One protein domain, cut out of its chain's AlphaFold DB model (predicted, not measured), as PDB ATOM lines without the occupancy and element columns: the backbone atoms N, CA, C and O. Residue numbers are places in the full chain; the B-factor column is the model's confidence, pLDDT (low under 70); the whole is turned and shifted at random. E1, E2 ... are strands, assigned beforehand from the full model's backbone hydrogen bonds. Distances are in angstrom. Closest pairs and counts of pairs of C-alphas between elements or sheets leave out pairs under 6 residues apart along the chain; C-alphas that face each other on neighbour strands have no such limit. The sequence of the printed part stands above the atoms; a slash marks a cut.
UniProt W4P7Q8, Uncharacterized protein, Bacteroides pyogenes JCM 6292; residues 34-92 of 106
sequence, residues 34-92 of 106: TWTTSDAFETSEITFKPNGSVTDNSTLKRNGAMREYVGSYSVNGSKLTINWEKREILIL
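Overview. This is residues 34 to 92 of the 106 residues of an uncharacterized protein of Bacteroides pyogenes JCM 6292 (UniProt W4P7Q8). You are looking at one twisted antiparallel sheet of five strands, curled like part of a barrel but left open, with its edge strands E1 and E5 apart. The long inner strand E4 bends: its first part runs beside E3 and its later part beside E5, and after E5 the tail folds back to pair briefly with the beginning of E4 at residues 90 to 91. The 59 printed residues hold five named strands and no named helix, in the order E1 E2 E3 E4 E5 both along the chain and across the sheet: a meander, each strand the antiparallel neighbour of the one before. The class is all strand, and the whole is elongated, spanning 38 by 23 by 15 A, and only just loose, close to compact, with a radius of gyration of the C-alphas of 12.5 A.

Along the chain. Find C-alpha 34 at (48.452, 30.466, -19.984); from there E1 runs through residues 34 to 38. E2 is residues 42 to 48, 19.3 A long, and E3 is residues 53 to 60, 23.3 A long. Next look at C-alpha 66 at (56.376, 21.295, -7.586), where E4, the longest strand, sets out for residue 76, 30.8 A away. E5, residues 79 to 84, measures 16.1 A and ends at C-alpha 84, at (43.365, 14.805, -15.853).

Arrangement. Begin at the edge strand E1. It forms a hairpin with E2, at 163 degrees between directions; look for N 35 and O 46, 2.8 A apart and within hydrogen-bond range. E2 and E3 form the next hairpin, at 169 degrees, with N 47 and O 55 at 2.8 A. E3 and E4 form a hairpin at 144 degrees, with N 56 and O 69 at 2.8 A. E4 bends by 52 degrees at residue 71. C-alphas 53 and 72 of E3 and E4 face each other at 4.3 A, and C-alphas 73 and 82 of E4 and E5 face each other at 4.4 A. E4 and E5 form the last hairpin, at 141 degrees, with N 83 and O 72 at 2.8 A. E1 is apart from E4 and E5, and E2 is apart from E5.

Size, cuts and confidence. The two C-alphas farthest apart are those of Gly 77 and Leu 92, at 38.8 A. The printed part has no cut, and the four links between the strands are tight. Residues 66 to 67 of E4 pair with residues 90 to 91, antiparallel. In the B-factor column the mean pLDDT of the printed part is 89.7; residues 87 to 92 are under 70, so read that tail with caution.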
ATOM      1  N   THR A  34      47.886  30.754 -21.301       97.81
ATOM      2  CA  THR A  34      48.452  30.466 -19.984       97.81
ATOM      3  C   THR A  34      47.790  31.349 -18.935       97.81
ATOM      4  O   THR A  34      47.691  32.564 -19.098       97.81
ATOM      5  N   TRP A  35      47.339  30.717 -17.859       97.38
ATOM      6  CA  TRP A  35      46.624  31.327 -16.751       97.38
ATOM      7  C   TRP A  35      47.391  31.063 -15.468       97.38
ATOM      8  O   TRP A  35      47.839  29.943 -15.229       97.38
ATOM      9  N   THR A  36      47.506  32.075 -14.619       96.56
ATOM     10  CA  THR A  36      48.148  31.930 -13.313       96.56
ATOM     11  C   THR A  36      47.104  32.047 -12.218       96.56
ATOM     12  O   THR A  36      46.288  32.969 -12.217       96.56
ATOM     13  N   THR A  37      47.150  31.127 -11.264       94.69
ATOM     14  CA  THR A  37      46.356  31.177 -10.039       94.69
ATOM     15  C   THR A  37      47.293  31.219  -8.839       94.69
ATOM     16  O   THR A  37      48.419  30.720  -8.884       94.69
ATOM     17  N   SER A  38      46.870  31.867  -7.761       95.62
ATOM     18  CA  SER A  38      47.641  31.897  -6.524       95.62
ATOM     19  C   SER A  38      46.693  32.021  -5.345       95.62
ATOM     20  O   SER A  38      45.845  32.912  -5.328       95.62
ATOM     21  N   ASP A  39      46.846  31.141  -4.363       95.50
ATOM     22  CA  ASP A  39      46.082  31.164  -3.119       95.50
ATOM     23  C   ASP A  39      47.023  31.179  -1.899       95.50
ATOM     24  O   ASP A  39      48.198  31.532  -2.008       95.50
ATOM     25  N   ALA A  40      46.536  30.866  -0.698       96.56
ATOM     26  CA  ALA A  40      47.382  30.852   0.498       96.56
ATOM     27  C   ALA A  40      48.425  29.711   0.514       96.56
ATOM     28  O   ALA A  40      49.411  29.793   1.249       96.56
ATOM     29  N   PHE A  41      48.228  28.656  -0.276       95.00
ATOM     30  CA  PHE A  41      48.956  27.392  -0.199       95.00
ATOM     31  C   PHE A  41      49.861  27.147  -1.404       95.00
ATOM     32  O   PHE A  41      50.952  26.598  -1.234       95.00
ATOM     33  N   GLU A  42      49.447  27.561  -2.598       95.31
ATOM     34  CA  GLU A  42      50.160  27.303  -3.843       95.31
ATOM     35  C   GLU A  42      50.001  28.423  -4.878       95.31
ATOM     36  O   GLU A  42      49.142  29.302  -4.791       95.31
ATOM     37  N   THR A  43      50.915  28.422  -5.841       96.44
ATOM     38  CA  THR A  43      50.786  29.158  -7.099       96.44
ATOM     39  C   THR A  43      50.767  28.127  -8.213       96.44
ATOM     40  O   THR A  43      51.600  27.222  -8.206       96.44
ATOM     41  N   SER A  44      49.842  28.256  -9.155       95.94
ATOM     42  CA  SER A  44      49.696  27.342 -10.286       95.94
ATOM     43  C   SER A  44      49.724  28.107 -11.605       95.94
ATOM     44  O   SER A  44      49.202  29.219 -11.708       95.94
ATOM     45  N   GLU A  45      50.360  27.508 -12.604       97.56
ATOM     46  CA  GLU A  45      50.348  27.947 -13.992       97.56
ATOM     47  C   GLU A  45      49.670  26.879 -14.857       97.56
ATOM     48  O   GLU A  45      50.189  25.775 -15.032       97.56
ATOM     49  N   ILE A  46      48.510  27.223 -15.416       97.38
ATOM     50  CA  ILE A  46      47.678  26.335 -16.228       97.38
ATOM     51  C   ILE A  46      47.759  26.779 -17.684       97.38
ATOM     52  O   ILE A  46      47.448  27.924 -18.003       97.38
ATOM     53  N   THR A  47      48.132  25.878 -18.590       97.88
ATOM     54  CA  THR A  47      48.229  26.163 -20.027       97.88
ATOM     55  C   THR A  47      47.260  25.297 -20.821       97.88
ATOM     56  O   THR A  47      47.396  24.075 -20.844       97.88
ATOM     57  N   PHE A  48      46.322  25.935 -21.524       96.75
ATOM     58  CA  PHE A  48      45.405  25.303 -22.475       96.75
ATOM     59  C   PHE A  48      45.935  25.485 -23.897       96.75
ATOM     60  O   PHE A  48      46.101  26.612 -24.367       96.75
ATOM     61  N   LYS A  49      46.206  24.380 -24.594       96.00
ATOM     62  CA  LYS A  49      46.738  24.397 -25.964       96.00
ATOM     63  C   LYS A  49      45.612  24.206 -26.991       96.00
ATOM     64  O   LYS A  49      44.708  23.416 -26.732       96.00
ATOM     65  N   PRO A  50      45.706  24.797 -28.201       94.00
ATOM     66  CA  PRO A  50      44.676  24.669 -29.245       94.00
ATOM     67  C   PRO A  50      44.308  23.225 -29.617       94.00
ATOM     68  O   PRO A  50      43.210  22.960 -30.086       94.00
ATOM     69  N   ASN A  51      45.223  22.277 -29.398       93.38
ATOM     70  CA  ASN A  51      45.021  20.856 -29.684       93.38
ATOM     71  C   ASN A  51      44.189  20.103 -28.621       93.38
ATOM     72  O   ASN A  51      44.136  18.876 -28.665       93.38
ATOM     73  N   GLY A  52      43.598  20.798 -27.642       93.75
ATOM     74  CA  GLY A  52      42.777  20.184 -26.595       93.75
ATOM     75  C   GLY A  52      43.569  19.572 -25.435       93.75
ATOM     76  O   GLY A  52      42.984  18.894 -24.594       93.75
ATOM     77  N   SER A  53      44.885  19.796 -25.358       95.81
ATOM     78  CA  SER A  53      45.699  19.392 -24.201       95.81
ATOM     79  C   SER A  53      45.815  20.507 -23.161       95.81
ATOM     80  O   SER A  53      45.808  21.694 -23.498       95.81
ATOM     81  N   VAL A  54      45.934  20.118 -21.892       96.62
ATOM     82  CA  VAL A  54      46.120  21.033 -20.762       96.62
ATOM     83  C   VAL A  54      47.246  20.548 -19.855       96.62
ATOM     84  O   VAL A  54      47.407  19.345 -19.635       96.62
ATOM     85  N   THR A  55      48.025  21.490 -19.335       96.19
ATOM     86  CA  THR A  55      49.041  21.250 -18.303       96.19
ATOM     87  C   THR A  55      48.825  22.202 -17.137       96.19
ATOM     88  O   THR A  55      48.520  23.367 -17.376       96.19
ATOM     89  N   ASP A  56      49.014  21.735 -15.908       94.88
ATOM     90  CA  ASP A  56      49.004  22.551 -14.692       94.88
ATOM     91  C   ASP A  56      50.277  22.281 -13.889       94.88
ATOM     92  O   ASP A  56      50.521  21.161 -13.437       94.88
ATOM     93  N   ASN A  57      51.085  23.326 -13.737       93.94
ATOM     94  CA  ASN A  57      52.291  23.325 -12.929       93.94
ATOM     95  C   ASN A  57      52.026  24.094 -11.638       93.94
ATOM     96  O   ASN A  57      51.969  25.323 -11.644       93.94
ATOM     97  N   SER A  58      51.922  23.381 -10.519       92.75
ATOM     98  CA  SER A  58      51.703  23.977  -9.198       92.75
ATOM     99  C   SER A  58      52.976  23.958  -8.362       92.75
ATOM    100  O   SER A  58      53.753  23.006  -8.396       92.75
ATOM    101  N   THR A  59      53.191  25.023  -7.595       94.06
ATOM    102  CA  THR A  59      54.291  25.170  -6.638       94.06
ATOM    103  C   THR A  59      53.716  25.474  -5.263       94.06
ATOM    104  O   THR A  59      53.071  26.505  -5.061       94.06
ATOM    105  N   LEU A  60      53.977  24.595  -4.297       91.38
ATOM    106  CA  LEU A  60      53.567  24.793  -2.910       91.38
ATOM    107  C   LEU A  60      54.380  25.911  -2.255       91.38
ATOM    108  O   LEU A  60      55.605  25.845  -2.185       91.38
ATOM    109  N   LYS A  61      53.707  26.884  -1.643       93.56
ATOM    110  CA  LYS A  61      54.353  28.002  -0.937       93.56
ATOM    111  C   LYS A  61      55.070  27.571   0.343       93.56
ATOM    112  O   LYS A  61      56.008  28.229   0.772       93.56
ATOM    113  N   ARG A  62      54.656  26.452   0.953       92.38
ATOM    114  CA  ARG A  62      55.245  25.943   2.206       92.38
ATOM    115  C   ARG A  62      56.699  25.491   2.046       92.38
ATOM    116  O   ARG A  62      57.480  25.645   2.978       92.38
ATOM    117  N   ASN A  63      57.025  24.836   0.935       91.31
ATOM    118  CA  ASN A  63      58.312  24.153   0.757       91.31
ATOM    119  C   ASN A  63      58.852  24.203  -0.679       91.31
ATOM    120  O   ASN A  63      59.832  23.523  -0.965       91.31
ATOM    121  N   GLY A  64      58.199  24.933  -1.584       88.69
ATOM    122  CA  GLY A  64      58.590  25.018  -2.990       88.69
ATOM    123  C   GLY A  64      58.389  23.728  -3.785       88.69
ATOM    124  O   GLY A  64      58.850  23.649  -4.918       88.69
ATOM    125  N   ALA A  65      57.731  22.703  -3.226       87.94
ATOM    126  CA  ALA A  65      57.523  21.452  -3.949       87.94
ATOM    127  C   ALA A  65      56.639  21.687  -5.176       87.94
ATOM    128  O   ALA A  65      55.586  22.321  -5.071       87.94
ATOM    129  N   MET A  66      57.064  21.136  -6.311       89.00
ATOM    130  CA  MET A  66      56.376  21.295  -7.586       89.00
ATOM    131  C   MET A  66      55.581  20.038  -7.934       89.00
ATOM    132  O   MET A  66      56.020  18.909  -7.678       89.00
ATOM    133  N   ARG A  67      54.409  20.230  -8.538       88.56
ATOM    134  CA  ARG A  67      53.600  19.159  -9.121       88.56
ATOM    135  C   ARG A  67      53.216  19.543 -10.537       88.56
ATOM    136  O   ARG A  67      52.863  20.688 -10.792       88.56
ATOM    137  N   GLU A  68      53.259  18.558 -11.417       90.25
ATOM    138  CA  GLU A  68      52.805  18.679 -12.795       90.25
ATOM    139  C   GLU A  68      51.587  17.775 -12.985       90.25
ATOM    140  O   GLU A  68      51.635  16.573 -12.702       90.25
ATOM    141  N   TYR A  69      50.504  18.357 -13.489       91.38
ATOM    142  CA  TYR A  69      49.326  17.648 -13.960       91.38
ATOM    143  C   TYR A  69      49.215  17.823 -15.468       91.38
ATOM    144  O   TYR A  69      49.350  18.923 -16.000       91.38
ATOM    145  N   VAL A  70      48.939  16.728 -16.166       93.25
ATOM    146  CA  VAL A  70      48.715  16.723 -17.614       93.25
ATOM    147  C   VAL A  70      47.347  16.132 -17.900       93.25
ATOM    148  O   VAL A  70      46.885  15.236 -17.192       93.25
ATOM    149  N   GLY A  71      46.672  16.646 -18.916       95.44
ATOM    150  CA  GLY A  71      45.330  16.205 -19.251       95.44
ATOM    151  C   GLY A  71      44.862  16.675 -20.615       95.44
ATOM    152  O   GLY A  71      45.605  17.250 -21.413       95.44
ATOM    153  N   SER A  72      43.579  16.444 -20.853       96.19
ATOM    154  CA  SER A  72      42.845  16.974 -22.000       96.19
ATOM    155  C   SER A  72      41.669  17.816 -21.529       96.19
ATOM    156  O   SER A  72      41.174  17.640 -20.413       96.19
ATOM    157  N   TYR A  73      41.212  18.733 -22.372       95.69
ATOM    158  CA  TYR A  73      40.056  19.568 -22.082       95.69
ATOM    159  C   TYR A  73      39.118  19.676 -23.281       95.69
ATOM    160  O   TYR A  73      39.513  19.509 -24.435       95.69
ATOM    161  N   SER A  74      37.858  19.985 -22.994       94.19
ATOM    162  CA  SER A  74      36.866  20.367 -23.993       94.19
ATOM    163  C   SER A  74      36.009  21.521 -23.484       94.19
ATOM    164  O   SER A  74      35.769  21.669 -22.282       94.19
ATOM    165  N   VAL A  75      35.556  22.357 -24.418       92.19
ATOM    166  CA  VAL A  75      34.651  23.474 -24.146       92.19
ATOM    167  C   VAL A  75      33.365  23.236 -24.922       92.19
ATOM    168  O   VAL A  75      33.398  23.037 -26.133       92.19
ATOM    169  N   ASN A  76      32.235  23.239 -24.220       90.12
ATOM    170  CA  ASN A  76      30.910  23.149 -24.821       90.12
ATOM    171  C   ASN A  76      30.040  24.277 -24.256       90.12
ATOM    172  O   ASN A  76      29.617  24.228 -23.098       90.12
ATOM    173  N   GLY A  77      29.838  25.330 -25.055       87.06
ATOM    174  CA  GLY A  77      29.192  26.562 -24.603       87.06
ATOM    175  C   GLY A  77      29.934  27.177 -23.413       87.06
ATOM    176  O   GLY A  77      31.129  27.446 -23.490       87.06
ATOM    177  N   SER A  78      29.234  27.359 -22.291       88.88
ATOM    178  CA  SER A  78      29.792  27.895 -21.038       88.88
ATOM    179  C   SER A  78      30.422  26.835 -20.124       88.88
ATOM    180  O   SER A  78      30.745  27.131 -18.974       88.88
ATOM    181  N   LYS A  79      30.551  25.584 -20.583       92.81
ATOM    182  CA  LYS A  79      31.070  24.475 -19.781       92.81
ATOM    183  C   LYS A  79      32.478  24.091 -20.227       92.81
ATOM    184  O   LYS A  79      32.666  23.593 -21.335       92.81
ATOM    185  N   LEU A  80      33.439  24.242 -19.318       94.12
ATOM    186  CA  LEU A  80      34.773  23.656 -19.416       94.12
ATOM    187  C   LEU A  80      34.776  22.279 -18.745       94.12
ATOM    188  O   LEU A  80      34.352  22.145 -17.599       94.12
ATOM    189  N   THR A  81      35.257  21.257 -19.448       95.94
ATOM    190  CA  THR A  81      35.491  19.920 -18.886       95.94
ATOM    191  C   THR A  81      36.969  19.591 -19.007       95.94
ATOM    192  O   THR A  81      37.519  19.684 -20.100       95.94
ATOM    193  N   ILE A  82      37.602  19.204 -17.899       95.94
ATOM    194  CA  ILE A  82      39.012  18.806 -17.863       95.94
ATOM    195  C   ILE A  82      39.107  17.348 -17.419       95.94
ATOM    196  O   ILE A  82      38.552  16.969 -16.388       95.94
ATOM    197  N   ASN A  83      39.837  16.548 -18.191       95.25
ATOM    198  CA  ASN A  83      40.157  15.161 -17.894       95.25
ATOM    199  C   ASN A  83      41.653  15.055 -17.592       95.25
ATOM    200  O   ASN A  83      42.481  15.042 -18.505       95.25
ATOM    201  N   TRP A  84      41.989  14.983 -16.307       93.69
ATOM    202  CA  TRP A  84      43.365  14.805 -15.853       93.69
ATOM    203  C   TRP A  84      43.826  13.361 -16.030       93.69
ATOM    204  O   TRP A  84      43.121  12.415 -15.668       93.69
ATOM    205  N   GLU A  85      45.040  13.180 -16.537       91.81
ATOM    206  CA  GLU A  85      45.698  11.884 -16.505       91.81
ATOM    207  C   GLU A  85      46.127  11.577 -15.068       91.81
ATOM    208  O   GLU A  85      46.748  12.398 -14.390       91.81
ATOM    209  N   LYS A  86      45.838  10.366 -14.584       74.69
ATOM    210  CA  LYS A  86      46.393   9.908 -13.308       74.69
ATOM    211  C   LYS A  86      47.891   9.654 -13.473       74.69
ATOM    212  O   LYS A  86      48.295   8.577 -13.908       74.69
ATOM    213  N   ARG A  87      48.710  10.635 -13.101       65.31
ATOM    214  CA  ARG A  87      50.157  10.483 -12.918       65.31
ATOM    215  C   ARG A  87      50.540  11.096 -11.571       65.31
ATOM    216  O   ARG A  87      50.260  12.261 -11.329       65.31
ATOM    217  N   GLU A  88      51.170  10.325 -10.689       53.03
ATOM    218  CA  GLU A  88      51.842  10.885  -9.510       53.03
ATOM    219  C   GLU A  88      53.265  11.277  -9.920       53.03
ATOM    220  O   GLU A  88      54.175  10.447  -9.913       53.03
ATOM    221  N   ILE A  89      53.461  12.531 -10.329       53.72
ATOM    222  CA  ILE A  89      54.797  13.086 -10.579       53.72
ATOM    223  C   ILE A  89      55.157  13.963  -9.378       53.72
ATOM    224  O   ILE A  89      54.738  15.112  -9.274       53.72
ATOM    225  N   LEU A  90      55.913  13.398  -8.434       52.47
ATOM    226  CA  LEU A  90      56.514  14.154  -7.337       52.47
ATOM    227  C   LEU A  90      57.863  14.704  -7.816       52.47
ATOM    228  O   LEU A  90      58.843  13.958  -7.872       52.47
ATOM    229  N   ILE A  91      57.923  15.991  -8.167       58.59
ATOM    230  CA  ILE A  91      59.192  16.655  -8.483       58.59
ATOM    231  C   ILE A  91      59.772  17.183  -7.169       58.59
ATOM    232  O   ILE A  91      59.349  18.207  -6.633       58.59
ATOM    233  N   LEU A  92      60.725  16.436  -6.612       51.38
ATOM    234  CA  LEU A  92      61.527  16.885  -5.479       51.38
ATOM    235  C   LEU A  92      62.654  17.774  -6.014       51.38
ATOM    236  O   LEU A  92      63.657  17.268  -6.510       51.38
TER     237      LEU A  92